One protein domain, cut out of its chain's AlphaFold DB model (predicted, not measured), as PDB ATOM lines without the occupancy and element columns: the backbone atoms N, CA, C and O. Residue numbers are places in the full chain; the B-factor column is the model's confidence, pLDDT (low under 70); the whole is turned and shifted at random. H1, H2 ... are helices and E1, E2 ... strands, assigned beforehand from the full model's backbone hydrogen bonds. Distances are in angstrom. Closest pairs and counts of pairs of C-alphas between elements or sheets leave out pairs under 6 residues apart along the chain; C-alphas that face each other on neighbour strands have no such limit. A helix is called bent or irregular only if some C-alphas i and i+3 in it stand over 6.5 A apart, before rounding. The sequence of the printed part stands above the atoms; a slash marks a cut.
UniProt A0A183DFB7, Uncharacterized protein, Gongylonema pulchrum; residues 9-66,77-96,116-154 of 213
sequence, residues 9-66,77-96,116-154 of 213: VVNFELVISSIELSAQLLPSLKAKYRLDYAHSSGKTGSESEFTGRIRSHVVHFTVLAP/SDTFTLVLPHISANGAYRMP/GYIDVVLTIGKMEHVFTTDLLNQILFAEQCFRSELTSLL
ATOM      1  N   VAL A   9      20.657 -32.964 -46.671       75.25
ATOM      2  CA  VAL A   9      19.245 -32.630 -46.772       75.25
ATOM      3  C   VAL A   9      18.448 -33.880 -46.429       75.25
ATOM      4  O   VAL A   9      18.519 -34.875 -47.149       75.25
ATOM      5  N   VAL A  10      17.693 -33.828 -45.335       76.81
ATOM      6  CA  VAL A  10      16.841 -34.928 -44.881       76.81
ATOM      7  C   VAL A  10      15.392 -34.491 -44.964       76.81
ATOM      8  O   VAL A  10      15.004 -33.498 -44.354       76.81
ATOM      9  N   ASN A  11      14.593 -35.257 -45.700       82.00
ATOM     10  CA  ASN A  11      13.144 -35.174 -45.601       82.00
ATOM     11  C   ASN A  11      12.709 -36.050 -44.432       82.00
ATOM     12  O   ASN A  11      13.125 -37.207 -44.342       82.00
ATOM     13  N   PHE A  12      11.891 -35.504 -43.546       80.56
ATOM     14  CA  PHE A  12      11.394 -36.219 -42.385       80.56
ATOM     15  C   PHE A  12       9.874 -36.183 -42.337       80.56
ATOM     16  O   PHE A  12       9.227 -35.220 -42.754       80.56
ATOM     17  N   GLU A  13       9.327 -37.239 -41.756       83.19
ATOM     18  CA  GLU A  13       7.945 -37.329 -41.330       83.19
ATOM     19  C   GLU A  13       7.932 -37.899 -39.912       83.19
ATOM     20  O   GLU A  13       8.602 -38.886 -39.611       83.19
ATOM     21  N   LEU A  14       7.195 -37.240 -39.029       82.19
ATOM     22  CA  LEU A  14       7.063 -37.577 -37.626       82.19
ATOM     23  C   LEU A  14       5.581 -37.696 -37.294       82.19
ATOM     24  O   LEU A  14       4.820 -36.738 -37.436       82.19
ATOM     25  N   VAL A  15       5.193 -38.859 -36.785       85.56
ATOM     26  CA  VAL A  15       3.847 -39.121 -36.274       85.56
ATOM     27  C   VAL A  15       3.957 -39.445 -34.791       85.56
ATOM     28  O   VAL A  15       4.677 -40.357 -34.393       85.56
ATOM     29  N   ILE A  16       3.217 -38.710 -33.971       84.50
ATOM     30  CA  ILE A  16       3.092 -38.939 -32.534       84.50
ATOM     31  C   ILE A  16       1.662 -39.401 -32.273       84.50
ATOM     32  O   ILE A  16       0.718 -38.662 -32.546       84.50
ATOM     33  N   SER A  17       1.517 -40.618 -31.744       83.31
ATOM     34  CA  SER A  17       0.208 -41.261 -31.528       83.31
ATOM     35  C   SER A  17      -0.321 -41.160 -30.094       83.31
ATOM     36  O   SER A  17      -1.489 -41.429 -29.866       83.31
ATOM     37  N   SER A  18       0.530 -40.860 -29.110       84.62
ATOM     38  CA  SER A  18       0.095 -40.581 -27.738       84.62
ATOM     39  C   SER A  18       1.247 -39.985 -26.934       84.62
ATOM     40  O   SER A  18       2.299 -40.613 -26.816       84.62
ATOM     41  N   ILE A  19       1.052 -38.804 -26.350       84.88
ATOM     42  CA  ILE A  19       1.911 -38.278 -25.280       84.88
ATOM     43  C   ILE A  19       1.030 -37.956 -24.088       84.88
ATOM     44  O   ILE A  19      -0.009 -37.316 -24.222       84.88
ATOM     45  N   GLU A  20       1.479 -38.364 -22.912       84.19
ATOM     46  CA  GLU A  20       0.814 -38.059 -21.661       84.19
ATOM     47  C   GLU A  20       1.808 -37.403 -20.710       84.19
ATOM     48  O   GLU A  20       2.880 -37.944 -20.451       84.19
ATOM     49  N   LEU A  21       1.445 -36.233 -20.192       82.81
ATOM     50  CA  LEU A  21       2.237 -35.500 -19.213       82.81
ATOM     51  C   LEU A  21       1.362 -35.238 -17.998       82.81
ATOM     52  O   LEU A  21       0.272 -34.685 -18.120       82.81
ATOM     53  N   SER A  22       1.848 -35.620 -16.825       82.38
ATOM     54  CA  SER A  22       1.166 -35.365 -15.560       82.38
ATOM     55  C   SER A  22       1.973 -34.375 -14.736       82.38
ATOM     56  O   SER A  22       3.188 -34.506 -14.615       82.38
ATOM     57  N   ALA A  23       1.290 -33.398 -14.153       78.75
ATOM     58  CA  ALA A  23       1.859 -32.409 -13.258       78.75
ATOM     59  C   ALA A  23       0.970 -32.273 -12.021       78.75
ATOM     60  O   ALA A  23      -0.257 -32.234 -12.112       78.75
ATOM     61  N   GLN A  24       1.589 -32.180 -10.850       76.62
ATOM     62  CA  GLN A  24       0.898 -31.733  -9.650       76.62
ATOM     63  C   GLN A  24       1.056 -30.217  -9.575       76.62
ATOM     64  O   GLN A  24       2.152 -29.728  -9.318       76.62
ATOM     65  N   LEU A  25      -0.016 -29.483  -9.875       73.38
ATOM     66  CA  LEU A  25       0.000 -28.019  -9.850       73.38
ATOM     67  C   LEU A  25      -0.010 -27.515  -8.407       73.38
ATOM     68  O   LEU A  25       0.652 -26.531  -8.093       73.38
ATOM     69  N   LEU A  26      -0.735 -28.228  -7.542       70.25
ATOM     70  CA  LEU A  26      -0.823 -28.005  -6.104       70.25
ATOM     71  C   LEU A  26      -1.051 -29.322  -5.358       70.25
ATOM     72  O   LEU A  26      -1.445 -30.311  -5.987       70.25
ATOM     73  N   PRO A  27      -0.860 -29.357  -4.026       73.31
ATOM     74  CA  PRO A  27      -1.188 -30.533  -3.227       73.31
ATOM     75  C   PRO A  27      -2.587 -31.089  -3.529       73.31
ATOM     76  O   PRO A  27      -2.710 -32.304  -3.693       73.31
ATOM     77  N   SER A  28      -3.582 -30.219  -3.735       73.94
ATOM     78  CA  SER A  28      -4.967 -30.612  -4.020       73.94
ATOM     79  C   SER A  28      -5.369 -30.523  -5.499       73.94
ATOM     80  O   SER A  28      -6.505 -30.842  -5.831       73.94
ATOM     81  N   LEU A  29      -4.474 -30.143  -6.422       72.19
ATOM     82  CA  LEU A  29      -4.798 -30.006  -7.850       72.19
ATOM     83  C   LEU A  29      -3.751 -30.676  -8.741       72.19
ATOM     84  O   LEU A  29      -2.592 -30.259  -8.812       72.19
ATOM     85  N   LYS A  30      -4.181 -31.690  -9.493       79.00
ATOM     86  CA  LYS A  30      -3.376 -32.351 -10.525       79.00
ATOM     87  C   LYS A  30      -3.872 -31.968 -11.911       79.00
ATOM     88  O   LYS A  30      -5.073 -31.863 -12.133       79.00
ATOM     89  N   ALA A  31      -2.942 -31.807 -12.842       79.75
ATOM     90  CA  ALA A  31      -3.218 -31.627 -14.256       79.75
ATOM     91  C   ALA A  31      -2.557 -32.747 -15.062       79.75
ATOM     92  O   ALA A  31      -1.428 -33.154 -14.789       79.75
ATOM     93  N   LYS A  32      -3.260 -33.243 -16.073       85.38
ATOM     94  CA  LYS A  32      -2.800 -34.301 -16.963       85.38
ATOM     95  C   LYS A  32      -3.089 -33.910 -18.402       85.38
ATOM     96  O   LYS A  32      -4.226 -33.993 -18.872       85.38
ATOM     97  N   TYR A  33      -2.046 -33.485 -19.095       85.75
ATOM     98  CA  TYR A  33      -2.076 -33.221 -20.520       85.75
ATOM     99  C   TYR A  33      -2.009 -34.534 -21.299       85.75
ATOM    100  O   TYR A  33      -1.182 -35.397 -21.005       85.75
ATOM    101  N   ARG A  34      -2.868 -34.675 -22.303       88.38
ATOM    102  CA  ARG A  34      -2.867 -35.798 -23.232       88.38
ATOM    103  C   ARG A  34      -2.896 -35.264 -24.653       88.38
ATOM    104  O   ARG A  34      -3.797 -34.513 -25.011       88.38
ATOM    105  N   LEU A  35      -1.921 -35.669 -25.445       86.56
ATOM    106  CA  LEU A  35      -1.861 -35.468 -26.882       86.56
ATOM    107  C   LEU A  35      -2.206 -36.795 -27.547       86.56
ATOM    108  O   LEU A  35      -1.448 -37.744 -27.382       86.56
ATOM    109  N   ASP A  36      -3.290 -36.853 -28.314       88.56
ATOM    110  CA  ASP A  36      -3.684 -38.087 -29.006       88.56
ATOM    111  C   ASP A  36      -3.067 -38.177 -30.403       88.56
ATOM    112  O   ASP A  36      -2.809 -39.259 -30.912       88.56
ATOM    113  N   TYR A  37      -2.851 -37.040 -31.068       86.38
ATOM    114  CA  TYR A  37      -2.272 -37.055 -32.408       86.38
ATOM    115  C   TYR A  37      -1.545 -35.760 -32.742       86.38
ATOM    116  O   TYR A  37      -2.156 -34.681 -32.802       86.38
ATOM    117  N   ALA A  38      -0.256 -35.892 -33.053       87.19
ATOM    118  CA  ALA A  38       0.508 -34.863 -33.736       87.19
ATOM    119  C   ALA A  38       1.232 -35.425 -34.956       87.19
ATOM    120  O   ALA A  38       1.698 -36.562 -34.971       87.19
ATOM    121  N   HIS A  39       1.340 -34.591 -35.979       90.06
ATOM    122  CA  HIS A  39       2.053 -34.886 -37.211       90.06
ATOM    123  C   HIS A  39       2.984 -33.729 -37.531       90.06
ATOM    124  O   HIS A  39       2.597 -32.572 -37.380       90.06
ATOM    125  N   SER A  40       4.201 -34.029 -37.954       88.69
ATOM    126  CA  SER A  40       5.143 -33.038 -38.449       88.69
ATOM    127  C   SER A  40       5.873 -33.592 -39.658       88.69
ATOM    128  O   SER A  40       6.211 -34.771 -39.699       88.69
ATOM    129  N   SER A  41       6.118 -32.755 -40.650       87.69
ATOM    130  CA  SER A  41       6.862 -33.135 -41.844       87.69
ATOM    131  C   SER A  41       7.642 -31.950 -42.366       87.69
ATOM    132  O   SER A  41       7.165 -30.815 -42.304       87.69
ATOM    133  N   GLY A  42       8.810 -32.207 -42.932       86.94
ATOM    134  CA  GLY A  42       9.642 -31.145 -43.462       86.94
ATOM    135  C   GLY A  42      10.931 -31.643 -44.076       86.94
ATOM    136  O   GLY A  42      11.162 -32.842 -44.233       86.94
ATOM    137  N   LYS A  43      11.778 -30.685 -44.414       81.38
ATOM    138  CA  LYS A  43      13.084 -30.869 -45.021       81.38
ATOM    139  C   LYS A  43      14.108 -30.078 -44.222       81.38
ATOM    140  O   LYS A  43      13.858 -28.931 -43.864       81.38
ATOM    141  N   THR A  44      15.260 -30.671 -43.940       77.75
ATOM    142  CA  THR A  44      16.402 -29.987 -43.319       77.75
ATOM    143  C   THR A  44      17.349 -29.419 -44.381       77.75
ATOM    144  O   THR A  44      17.302 -29.802 -45.552       77.75
ATOM    145  N   GLY A  45      18.237 -28.505 -43.983       70.06
ATOM    146  CA  GLY A  45      19.278 -27.947 -44.846       70.06
ATOM    147  C   GLY A  45      19.256 -26.423 -44.914       70.06
ATOM    148  O   GLY A  45      18.648 -25.765 -44.078       70.06
ATOM    149  N   SER A  46      19.927 -25.861 -45.922       71.12
ATOM    150  CA  SER A  46      19.996 -24.408 -46.154       71.12
ATOM    151  C   SER A  46      18.672 -23.781 -46.601       71.12
ATOM    152  O   SER A  46      18.542 -22.566 -46.582       71.12
ATOM    153  N   GLU A  47      17.706 -24.608 -46.997       77.38
ATOM    154  CA  GLU A  47      16.332 -24.230 -47.340       77.38
ATOM    155  C   GLU A  47      15.367 -25.079 -46.504       77.38
ATOM    156  O   GLU A  47      14.480 -25.746 -47.037       77.38
ATOM    157  N   SER A  48      15.625 -25.189 -45.195       80.62
ATOM    158  CA  SER A  48      14.795 -26.044 -44.353       80.62
ATOM    159  C   SER A  48      13.397 -25.462 -44.207       80.62
ATOM    160  O   SER A  48      13.257 -24.312 -43.792       80.62
ATOM    161  N   GLU A  49      12.382 -26.276 -44.450       87.38
ATOM    162  CA  GLU A  49      10.979 -25.934 -44.243       87.38
ATOM    163  C   GLU A  49      10.296 -27.101 -43.543       87.38
ATOM    164  O   GLU A  49      10.533 -28.263 -43.877       87.38
ATOM    165  N   PHE A  50       9.456 -26.811 -42.560       85.94
ATOM    166  CA  PHE A  50       8.684 -27.820 -41.862       85.94
ATOM    167  C   PHE A  50       7.292 -27.326 -41.507       85.94
ATOM    168  O   PHE A  50       7.045 -26.142 -41.300       85.94
ATOM    169  N   THR A  51       6.385 -28.282 -41.377       90.81
ATOM    170  CA  THR A  51       5.030 -28.062 -40.889       90.81
ATOM    171  C   THR A  51       4.765 -29.017 -39.739       90.81
ATOM    172  O   THR A  51       5.188 -30.166 -39.784       90.81
ATOM    173  N   GLY A  52       4.067 -28.552 -38.713       89.12
ATOM    174  CA  GLY A  52       3.641 -29.334 -37.561       89.12
ATOM    175  C   GLY A  52       2.160 -29.107 -37.296       89.12
ATOM    176  O   GLY A  52       1.649 -28.009 -37.498       89.12
ATOM    177  N   ARG A  53       1.446 -30.143 -36.865       91.00
ATOM    178  CA  ARG A  53       0.006 -30.114 -36.607       91.00
ATOM    179  C   ARG A  53      -0.332 -30.960 -35.390       91.00
ATOM    180  O   ARG A  53      -0.038 -32.148 -35.368       91.00
ATOM    181  N   ILE A  54      -1.033 -30.371 -34.428       90.50
ATOM    182  CA  ILE A  54      -1.596 -31.040 -33.252       90.50
ATOM    183  C   ILE A  54      -3.116 -30.985 -33.363       90.50
ATOM    184  O   ILE A  54      -3.704 -29.923 -33.170       90.50
ATOM    185  N   ARG A  55      -3.770 -32.100 -33.708       84.69
ATOM    186  CA  ARG A  55      -5.222 -32.122 -33.994       84.69
ATOM    187  C   ARG A  55      -6.088 -32.406 -32.773       84.69
ATOM    188  O   ARG A  55      -7.135 -31.787 -32.647       84.69
ATOM    189  N   SER A  56      -5.654 -33.316 -31.905       87.62
ATOM    190  CA  SER A  56      -6.410 -33.724 -30.719       87.62
ATOM    191  C   SER A  56      -5.494 -33.737 -29.513       87.62
ATOM    192  O   SER A  56      -4.498 -34.462 -29.484       87.62
ATOM    193  N   HIS A  57      -5.815 -32.881 -28.552       89.94
ATOM    194  CA  HIS A  57      -5.155 -32.818 -27.261       89.94
ATOM    195  C   HIS A  57      -6.101 -32.213 -26.231       89.94
ATOM    196  O   HIS A  57      -6.969 -31.397 -26.550       89.94
ATOM    197  N   VAL A  58      -5.937 -32.643 -24.989       87.12
ATOM    198  CA  VAL A  58      -6.815 -32.296 -23.878       87.12
ATOM    199  C   VAL A  58      -6.001 -32.141 -22.595       87.12
ATOM    200  O   VAL A  58      -4.935 -32.739 -22.440       87.12
ATOM    201  N   VAL A  59      -6.517 -31.371 -21.644       82.62
ATOM    202  CA  VAL A  59      -5.999 -31.317 -20.272       82.62
ATOM    203  C   VAL A  59      -7.080 -31.815 -19.333       82.62
ATOM    204  O   VAL A  59      -8.202 -31.322 -19.362       82.62
ATOM    205  N   HIS A  60      -6.737 -32.781 -18.493       84.25
ATOM    206  CA  HIS A  60      -7.592 -33.233 -17.405       84.25
ATOM    207  C   HIS A  60      -7.117 -32.572 -16.131       84.25
ATOM    208  O   HIS A  60      -5.930 -32.628 -15.819       84.25
ATOM    209  N   PHE A  61      -8.037 -31.992 -15.387       80.75
ATOM    210  CA  PHE A  61      -7.777 -31.502 -14.049       80.75
ATOM    211  C   PHE A  61      -8.459 -32.431 -13.068       80.75
ATOM    212  O   PHE A  61      -9.611 -32.794 -13.271       80.75
ATOM    213  N   THR A  62      -7.743 -32.810 -12.020       82.56
ATOM    214  CA  THR A  62      -8.264 -33.633 -10.935       82.56
ATOM    215  C   THR A  62      -8.063 -32.870  -9.643       82.56
ATOM    216  O   THR A  62      -6.921 -32.615  -9.246       82.56
ATOM    217  N   VAL A  63      -9.168 -32.523  -8.988       80.69
ATOM    218  CA  VAL A  63      -9.133 -31.941  -7.651       80.69
ATOM    219  C   VAL A  63      -9.130 -33.074  -6.636       80.69
ATOM    220  O   VAL A  63     -10.000 -33.944  -6.632       80.69
ATOM    221  N   LEU A  64      -8.102 -33.101  -5.800       74.25
ATOM    222  CA  LEU A  64      -7.977 -34.035  -4.696       74.25
ATOM    223  C   LEU A  64      -8.632 -33.383  -3.484       74.25
ATOM    224  O   LEU A  64      -8.124 -32.396  -2.964       74.25
ATOM    225  N   ALA A  65      -9.769 -33.915  -3.040       64.25
ATOM    226  CA  ALA A  65     -10.371 -33.455  -1.795       64.25
ATOM    227  C   ALA A  65      -9.375 -33.634  -0.625       64.25
ATOM    228  O   ALA A  65      -8.630 -34.625  -0.615       64.25
ATOM    229  N   PRO A  66      -9.353 -32.718   0.365       54.88
ATOM    230  CA  PRO A  66      -8.564 -32.899   1.576       54.88
ATOM    231  C   PRO A  66      -8.906 -34.245   2.220       54.88
ATOM    232  O   PRO A  66     -10.081 -34.603   2.330       54.88
ATOM    233  N   SER A  77     -13.021 -37.311  -6.158       58.47
ATOM    234  CA  SER A  77     -12.101 -36.468  -6.927       58.47
ATOM    235  C   SER A  77     -12.824 -35.945  -8.161       58.47
ATOM    236  O   SER A  77     -12.988 -36.685  -9.137       58.47
ATOM    237  N   ASP A  78     -13.248 -34.686  -8.122       67.94
ATOM    238  CA  ASP A  78     -13.845 -34.045  -9.288       67.94
ATOM    239  C   ASP A  78     -12.790 -33.938 -10.386       67.94
ATOM    240  O   ASP A  78     -11.690 -33.410 -10.187       67.94
ATOM    241  N   THR A  79     -13.111 -34.519 -11.542       76.25
ATOM    242  CA  THR A  79     -12.249 -34.504 -12.719       76.25
ATOM    243  C   THR A  79     -12.966 -33.814 -13.855       76.25
ATOM    244  O   THR A  79     -14.070 -34.209 -14.217       76.25
ATOM    245  N   PHE A  80     -12.310 -32.831 -14.460       78.50
ATOM    246  CA  PHE A  80     -12.845 -32.128 -15.615       78.50
ATOM    247  C   PHE A  80     -11.848 -32.097 -16.761       78.50
ATOM    248  O   PHE A  80     -10.635 -32.127 -16.556       78.50
ATOM    249  N   THR A  81     -12.372 -32.082 -17.986       83.06
ATOM    250  CA  THR A  81     -11.569 -32.179 -19.209       83.06
ATOM    251  C   THR A  81     -11.730 -30.920 -20.037       83.06
ATOM    252  O   THR A  81     -12.836 -30.561 -20.430       83.06
ATOM    253  N   LEU A  82     -10.610 -30.277 -20.341       78.31
ATOM    254  CA  LEU A  82     -10.528 -29.148 -21.248       78.31
ATOM    255  C   LEU A  82      -9.986 -29.629 -22.594       78.31
ATOM    256  O   LEU A  82      -8.840 -30.071 -22.681       78.31
ATOM    257  N   VAL A  83     -10.796 -29.529 -23.647       83.25
ATOM    258  CA  VAL A  83     -10.331 -29.796 -25.017       83.25
ATOM    259  C   VAL A  83      -9.532 -28.602 -25.516       83.25
ATOM    260  O   VAL A  83      -9.983 -27.469 -25.401       83.25
ATOM    261  N   LEU A  84      -8.338 -28.818 -26.053       82.44
ATOM    262  CA  LEU A  84      -7.498 -27.722 -26.526       82.44
ATOM    263  C   LEU A  84      -7.676 -27.504 -28.038       82.44
ATOM    264  O   LEU A  84      -7.904 -28.463 -28.782       82.44
ATOM    265  N   PRO A  85      -7.604 -26.247 -28.512       80.75
ATOM    266  CA  PRO A  85      -7.807 -25.921 -29.920       80.75
ATOM    267  C   PRO A  85      -6.688 -26.492 -30.787       80.75
ATOM    268  O   PRO A  85      -5.542 -26.521 -30.363       80.75
ATOM    269  N   HIS A  86      -6.993 -26.865 -32.034       84.19
ATOM    270  CA  HIS A  86      -5.984 -27.316 -33.001       84.19
ATOM    271  C   HIS A  86      -4.796 -26.346 -33.083       84.19
ATOM    272  O   HIS A  86      -4.994 -25.139 -33.180       84.19
ATOM    273  N   ILE A  87      -3.570 -26.867 -33.111       86.19
ATOM    274  CA  ILE A  87      -2.362 -26.056 -33.302       86.19
ATOM    275  C   ILE A  87      -1.701 -26.471 -34.610       86.19
ATOM    276  O   ILE A  87      -1.499 -27.662 -34.854       86.19
ATOM    277  N   SER A  88      -1.316 -25.501 -35.433       87.31
ATOM    278  CA  SER A  88      -0.428 -25.723 -36.572       87.31
ATOM    279  C   SER A  88       0.769 -24.784 -36.525       87.31
ATOM    280  O   SER A  88       0.622 -23.610 -36.206       87.31
ATOM    281  N   ALA A  89       1.942 -25.289 -36.876       85.88
ATOM    282  CA  ALA A  89       3.176 -24.529 -36.987       85.88
ATOM    283  C   ALA A  89       3.728 -24.682 -38.402       85.88
ATOM    284  O   ALA A  89       3.778 -25.800 -38.906       85.88
ATOM    285  N   ASN A  90       4.171 -23.591 -39.015       86.62
ATOM    286  CA  ASN A  90       4.954 -23.617 -40.246       86.62
ATOM    287  C   ASN A  90       6.268 -22.901 -39.971       86.62
ATOM    288  O   ASN A  90       6.249 -21.750 -39.543       86.62
ATOM    289  N   GLY A  91       7.385 -23.588 -40.165       83.81
ATOM    290  CA  GLY A  91       8.715 -23.058 -39.929       83.81
ATOM    291  C   GLY A  91       9.552 -23.082 -41.196       83.81
ATOM    292  O   GLY A  91       9.570 -24.094 -41.889       83.81
ATOM    293  N   ALA A  92      10.272 -22.003 -41.480       82.12
ATOM    294  CA  ALA A  92      11.204 -21.931 -42.599       82.12
ATOM    295  C   ALA A  92      12.506 -21.253 -42.172       82.12
ATOM    296  O   ALA A  92      12.497 -20.237 -41.477       82.12
ATOM    297  N   TYR A  93      13.640 -21.803 -42.594       80.88
ATOM    298  CA  TYR A  93      14.928 -21.153 -42.407       80.88
ATOM    299  C   TYR A  93      15.050 -19.976 -43.365       80.88
ATOM    300  O   TYR A  93      14.896 -20.117 -44.577       80.88
ATOM    301  N   ARG A  94      15.343 -18.811 -42.801       79.31
ATOM    302  CA  ARG A  94      15.606 -17.581 -43.528       79.31
ATOM    303  C   ARG A  94      17.043 -17.171 -43.279       79.31
ATOM    304  O   ARG A  94      17.491 -17.040 -42.140       79.31
ATOM    305  N   MET A  95      17.759 -16.945 -44.366       76.25
ATOM    306  CA  MET A  95      19.048 -16.283 -44.326       76.25
ATOM    307  C   MET A  95      18.806 -14.808 -44.655       76.25
ATOM    308  O   MET A  95      18.164 -14.539 -45.673       76.25
ATOM    309  N   PRO A  96      19.242 -13.860 -43.811       67.25
ATOM    310  CA  PRO A  96      19.150 -12.451 -44.158       67.25
ATOM    311  C   PRO A  96      19.906 -12.215 -45.469       67.25
ATOM    312  O   PRO A  96      21.021 -12.714 -45.661       67.25
ATOM    313  N   GLY A 116      21.659 -17.103 -40.223       74.56
ATOM    314  CA  GLY A 116      20.243 -17.320 -40.530       74.56
ATOM    315  C   GLY A 116      19.440 -17.757 -39.302       74.56
ATOM    316  O   GLY A 116      19.995 -18.251 -38.318       74.56
ATOM    317  N   TYR A 117      18.125 -17.596 -39.382       77.88
ATOM    318  CA  TYR A 117      17.161 -17.892 -38.324       77.88
ATOM    319  C   TYR A 117      16.025 -18.765 -38.862       77.88
ATOM    320  O   TYR A 117      15.838 -18.879 -40.069       77.88
ATOM    321  N   ILE A 118      15.261 -19.399 -37.976       78.31
ATOM    322  CA  ILE A 118      14.034 -20.104 -38.358       78.31
ATOM    323  C   ILE A 118      12.863 -19.181 -38.046       78.31
ATOM    324  O   ILE A 118      12.634 -18.837 -36.889       78.31
ATOM    325  N   ASP A 119      12.137 -18.785 -39.082       78.50
ATOM    326  CA  ASP A 119      10.867 -18.087 -38.952       78.50
ATOM    327  C   ASP A 119       9.756 -19.112 -38.742       78.50
ATOM    328  O   ASP A 119       9.572 -19.984 -39.588       78.50
ATOM    329  N   VAL A 120       9.047 -19.032 -37.615       83.75
ATOM    330  CA  VAL A 120       7.977 -19.973 -37.262       83.75
ATOM    331  C   VAL A 120       6.669 -19.222 -37.078       83.75
ATOM    332  O   VAL A 120       6.515 -18.423 -36.158       83.75
ATOM    333  N   VAL A 121       5.689 -19.555 -37.910       81.62
ATOM    334  CA  VAL A 121       4.314 -19.076 -37.798       81.62
ATOM    335  C   VAL A 121       3.483 -20.128 -37.078       81.62
ATOM    336  O   VAL A 121       3.250 -21.220 -37.601       81.62
ATOM    337  N   LEU A 122       3.011 -19.786 -35.882       84.69
ATOM    338  CA  LEU A 122       2.086 -20.603 -35.106       84.69
ATOM    339  C   LEU A 122       0.651 -20.116 -35.336       84.69
ATOM    340  O   LEU A 122       0.340 -18.948 -35.129       84.69
ATOM    341  N   THR A 123      -0.237 -21.016 -35.745       81.06
ATOM    342  CA  THR A 123      -1.679 -20.769 -35.833       81.06
ATOM    343  C   THR A 123      -2.386 -21.632 -34.801       81.06
ATOM    344  O   THR A 123      -2.271 -22.858 -34.818       81.06
ATOM    345  N   ILE A 124      -3.121 -20.980 -33.907       82.88
ATOM    346  CA  ILE A 124      -3.941 -21.628 -32.888       82.88
ATOM    347  C   ILE A 124      -5.397 -21.512 -33.337       82.88
ATOM    348  O   ILE A 124      -5.865 -20.433 -33.702       82.88
ATOM    349  N   GLY A 125      -6.097 -22.640 -33.365       75.12
ATOM    350  CA  GLY A 125      -7.502 -22.723 -33.729       75.12
ATOM    351  C   GLY A 125      -8.388 -21.945 -32.760       75.12
ATOM    352  O   GLY A 125      -7.997 -21.609 -31.642       75.12
ATOM    353  N   LYS A 126      -9.622 -21.672 -33.184       68.81
ATOM    354  CA  LYS A 126     -10.600 -21.038 -32.303       68.81
ATOM    355  C   LYS A 126     -10.921 -21.966 -31.139       68.81
ATOM    356  O   LYS A 126     -11.216 -23.144 -31.336       68.81
ATOM    357  N   MET A 127     -10.882 -21.414 -29.935       59.47
ATOM    358  CA  MET A 127     -11.345 -22.097 -28.741       59.47
ATOM    359  C   MET A 127     -12.834 -21.793 -28.558       59.47
ATOM    360  O   MET A 127     -13.209 -20.840 -27.883       59.47
ATOM    361  N   GLU A 128     -13.687 -22.578 -29.213       56.91
ATOM    362  CA  GLU A 128     -15.142 -22.499 -29.049       56.91
ATOM    363  C   GLU A 128     -15.572 -23.350 -27.849       56.91
ATOM    364  O   GLU A 128     -16.227 -24.380 -27.986       56.91
ATOM    365  N   HIS A 129     -15.169 -22.935 -26.646       57.81
ATOM    366  CA  HIS A 129     -15.738 -23.505 -25.429       57.81
ATOM    367  C   HIS A 129     -17.011 -22.761 -25.081       57.81
ATOM    368  O   HIS A 129     -16.982 -21.668 -24.516       57.81
ATOM    369  N   VAL A 130     -18.150 -23.383 -25.376       52.62
ATOM    370  CA  VAL A 130     -19.353 -23.112 -24.594       52.62
ATOM    371  C   VAL A 130     -19.086 -23.732 -23.230       52.62
ATOM    372  O   VAL A 130     -19.286 -24.929 -23.037       52.62
ATOM    373  N   PHE A 131     -18.551 -22.936 -22.302       58.75
ATOM    374  CA  PHE A 131     -18.422 -23.366 -20.918       58.75
ATOM    375  C   PHE A 131     -19.823 -23.692 -20.422       58.75
ATOM    376  O   PHE A 131     -20.660 -22.808 -20.234       58.75
ATOM    377  N   THR A 132     -20.093 -24.981 -20.248       64.56
ATOM    378  CA  THR A 132     -21.279 -25.397 -19.518       64.56
ATOM    379  C   THR A 132     -21.178 -24.796 -18.119       64.56
ATOM    380  O   THR A 132     -20.080 -24.620 -17.585       64.56
ATOM    381  N   THR A 133     -22.309 -24.457 -17.503       69.81
ATOM    382  CA  THR A 133     -22.321 -23.966 -16.115       69.81
ATOM    383  C   THR A 133     -21.575 -24.925 -15.182       69.81
ATOM    384  O   THR A 133     -20.885 -24.486 -14.271       69.81
ATOM    385  N   ASP A 134     -21.650 -26.225 -15.467       66.25
ATOM    386  CA  ASP A 134     -20.899 -27.279 -14.790       66.25
ATOM    387  C   ASP A 134     -19.371 -27.111 -14.928       66.25
ATOM    388  O   ASP A 134     -18.672 -27.025 -13.919       66.25
ATOM    389  N   LEU A 135     -18.851 -26.946 -16.152       63.91
ATOM    390  CA  LEU A 135     -17.420 -26.721 -16.387       63.91
ATOM    391  C   LEU A 135     -16.935 -25.397 -15.777       63.91
ATOM    392  O   LEU A 135     -15.838 -25.334 -15.225       63.91
ATOM    393  N   LEU A 136     -17.747 -24.338 -15.843       70.12
ATOM    394  CA  LEU A 136     -17.416 -23.056 -15.219       70.12
ATOM    395  C   LEU A 136     -17.304 -23.199 -13.696       70.12
ATOM    396  O   LEU A 136     -16.339 -22.719 -13.106       70.12
ATOM    397  N   ASN A 137     -18.251 -23.898 -13.069       73.12
ATOM    398  CA  ASN A 137     -18.223 -24.166 -11.633       73.12
ATOM    399  C   ASN A 137     -16.985 -24.981 -11.235       73.12
ATOM    400  O   ASN A 137     -16.345 -24.666 -10.236       73.12
ATOM    401  N   GLN A 138     -16.607 -25.978 -12.037       68.75
ATOM    402  CA  GLN A 138     -15.408 -26.790 -11.802       68.75
ATOM    403  C   GLN A 138     -14.114 -25.968 -11.921       68.75
ATOM    404  O   GLN A 138     -13.212 -26.118 -11.098       68.75
ATOM    405  N   ILE A 139     -14.030 -25.051 -12.892       70.19
ATOM    406  CA  ILE A 139     -12.888 -24.132 -13.037       70.19
ATOM    407  C   ILE A 139     -12.815 -23.159 -11.855       70.19
ATOM    408  O   ILE A 139     -11.737 -22.959 -11.297       70.19
ATOM    409  N   LEU A 140     -13.947 -22.571 -11.454       72.94
ATOM    410  CA  LEU A 140     -14.010 -21.674 -10.297       72.94
ATOM    411  C   LEU A 140     -13.593 -22.392  -9.010       72.94
ATOM    412  O   LEU A 140     -12.848 -21.835  -8.208       72.94
ATOM    413  N   PHE A 141     -14.015 -23.645  -8.842       72.81
ATOM    414  CA  PHE A 141     -13.607 -24.472  -7.714       72.81
ATOM    415  C   PHE A 141     -12.094 -24.738  -7.713       72.81
ATOM    416  O   PHE A 141     -11.433 -24.520  -6.698       72.81
ATOM    417  N   ALA A 142     -11.519 -25.129  -8.856       67.62
ATOM    418  CA  ALA A 142     -10.076 -25.336  -8.979       67.62
ATOM    419  C   ALA A 142      -9.271 -24.054  -8.697       67.62
ATOM    420  O   ALA A 142      -8.223 -24.110  -8.053       67.62
ATOM    421  N   GLU A 143      -9.767 -22.895  -9.136       72.50
ATOM    422  CA  GLU A 143      -9.156 -21.595  -8.853       72.50
ATOM    423  C   GLU A 143      -9.196 -21.242  -7.362       72.50
ATOM    424  O   GLU A 143      -8.187 -20.805  -6.797       72.50
ATOM    425  N   GLN A 144     -10.327 -21.496  -6.703       74.94
ATOM    426  CA  GLN A 144     -10.488 -21.241  -5.278       74.94
ATOM    427  C   GLN A 144      -9.569 -22.139  -4.443       74.94
ATOM    428  O   GLN A 144      -8.884 -21.645  -3.541       74.94
ATOM    429  N   CYS A 145      -9.504 -23.437  -4.764       70.88
ATOM    430  CA  CYS A 145      -8.522 -24.351  -4.180       70.88
ATOM    431  C   CYS A 145      -7.106 -23.812  -4.390       70.88
ATOM    432  O   CYS A 145      -6.324 -23.752  -3.440       70.88
ATOM    433  N   PHE A 146      -6.815 -23.316  -5.601       70.06
ATOM    434  CA  PHE A 146      -5.497 -22.790  -5.913       70.06
ATOM    435  C   PHE A 146      -5.096 -21.608  -5.048       70.06
ATOM    436  O   PHE A 146      -4.018 -21.605  -4.449       70.06
ATOM    437  N   ARG A 147      -5.983 -20.623  -4.927       72.19
ATOM    438  CA  ARG A 147      -5.746 -19.464  -4.069       72.19
ATOM    439  C   ARG A 147      -5.599 -19.856  -2.606       72.19
ATOM    440  O   ARG A 147      -4.691 -19.362  -1.948       72.19
ATOM    441  N   SER A 148      -6.450 -20.749  -2.105       77.38
ATOM    442  CA  SER A 148      -6.412 -21.174  -0.703       77.38
ATOM    443  C   SER A 148      -5.098 -21.873  -0.350       77.38
ATOM    444  O   SER A 148      -4.487 -21.583   0.682       77.38
ATOM    445  N   GLU A 149      -4.634 -22.786  -1.202       75.31
ATOM    446  CA  GLU A 149      -3.388 -23.515  -0.971       75.31
ATOM    447  C   GLU A 149      -2.159 -22.630  -1.152       75.31
ATOM    448  O   GLU A 149      -1.230 -22.721  -0.352       75.31
ATOM    449  N   LEU A 150      -2.160 -21.744  -2.152       78.81
ATOM    450  CA  LEU A 150      -1.086 -20.774  -2.348       78.81
ATOM    451  C   LEU A 150      -0.960 -19.856  -1.132       78.81
ATOM    452  O   LEU A 150       0.147 -19.671  -0.628       78.81
ATOM    453  N   THR A 151      -2.074 -19.320  -0.625       79.25
ATOM    454  CA  THR A 151      -2.075 -18.508   0.598       79.25
ATOM    455  C   THR A 151      -1.550 -19.313   1.783       79.25
ATOM    456  O   THR A 151      -0.645 -18.848   2.470       79.25
ATOM    457  N   SER A 152      -2.016 -20.553   1.967       79.31
ATOM    458  CA  SER A 152      -1.532 -21.438   3.041       79.31
ATOM    459  C   SER A 152      -0.027 -21.718   2.933       79.31
ATOM    460  O   SER A 152       0.678 -21.787   3.939       79.31
ATOM    461  N   LEU A 153       0.487 -21.885   1.713       78.31
ATOM    462  CA  LEU A 153       1.910 -22.083   1.452       78.31
ATOM    463  C   LEU A 153       2.715 -20.816   1.760       78.31
ATOM    464  O   LEU A 153       3.753 -20.903   2.414       78.31
ATOM    465  N   LEU A 154       2.240 -19.645   1.327       80.56
ATOM    466  CA  LEU A 154       2.878 -18.363   1.624       80.56
ATOM    467  C   LEU A 154       2.913 -18.086   3.124       80.56
ATOM    468  O   LEU A 154       3.959 -17.702   3.636       80.56
TER     469      LEU A 154
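This is residues 9 to 66, 77 to 96 and 116 to 154 of the 213 residues of an uncharacterized protein of Gongylonema pulchrum (UniProt A0A183DFB7). One long antiparallel sheet is bent across its length into a wide V; E3 and E4 run through both arms, with E1, E6 and E7 in one arm and E2 and E5 in the other. H1 crosses one face of the E2 and E5 arm, and the other face is bare. The printed part has 117 residues, with seven strands and then one helix, class mixed; the sheet is branched and twisted. The whole is loose, radius of gyration of the C-alphas 19.1 A, spanning 56 by 32 by 23 A.

Start at E1, residues 11 to 16, which runs on into E2, residues 19 to 26, at 55 degrees. Both lie on one side of E3, residues 29 to 43, which bends by 55 degrees at residue 37; look at N 14 and O 40, 2.7 A, and N 21 and O 33, 2.9 A. On the other side of E3 is E4, residues 49 to 63, with N 32 and O 60 at 2.8 A; E2, E3 and E4 form a meander, each strand the antiparallel neighbour of the one before. On the other side of E4 from E3 find E5, residues 79 to 83, with N 59 and O 82 at 2.9 A, and E6, residues 87 to 94, with N 52 and O 89 at 2.8 A. E7, residues 117 to 124, is an edge strand beside E6, N 90 and O 121 at 2.9 A. H1, residues 133 to 154, is on the sheet at a height of 9.5 A, across the strands at 69 degrees to E3 on the local plane; the closest C-alphas of H1 and E3, Ala 142 and Leu 29, are 7.1 A apart. Every O i to N i+4 pair in H1 is within hydrogen-bond range.

Find C-alpha 11 at (13.144, -35.174, -45.601), where E1 begins. E3 is 41.3 A long, E4 42.2 A and H1 31.3 A, ending at C-alpha 154, (2.878, -18.363, 1.624).

The farthest C-alphas, Pro 66 and Pro 96, are 57.3 A apart. Cuts leave gaps of 9.9 A from C-alpha 66 to 77 and 6.2 A from 96 to 116; no link printed whole is long. Confidence is under 70 in 17 residues, among them 126 to 135.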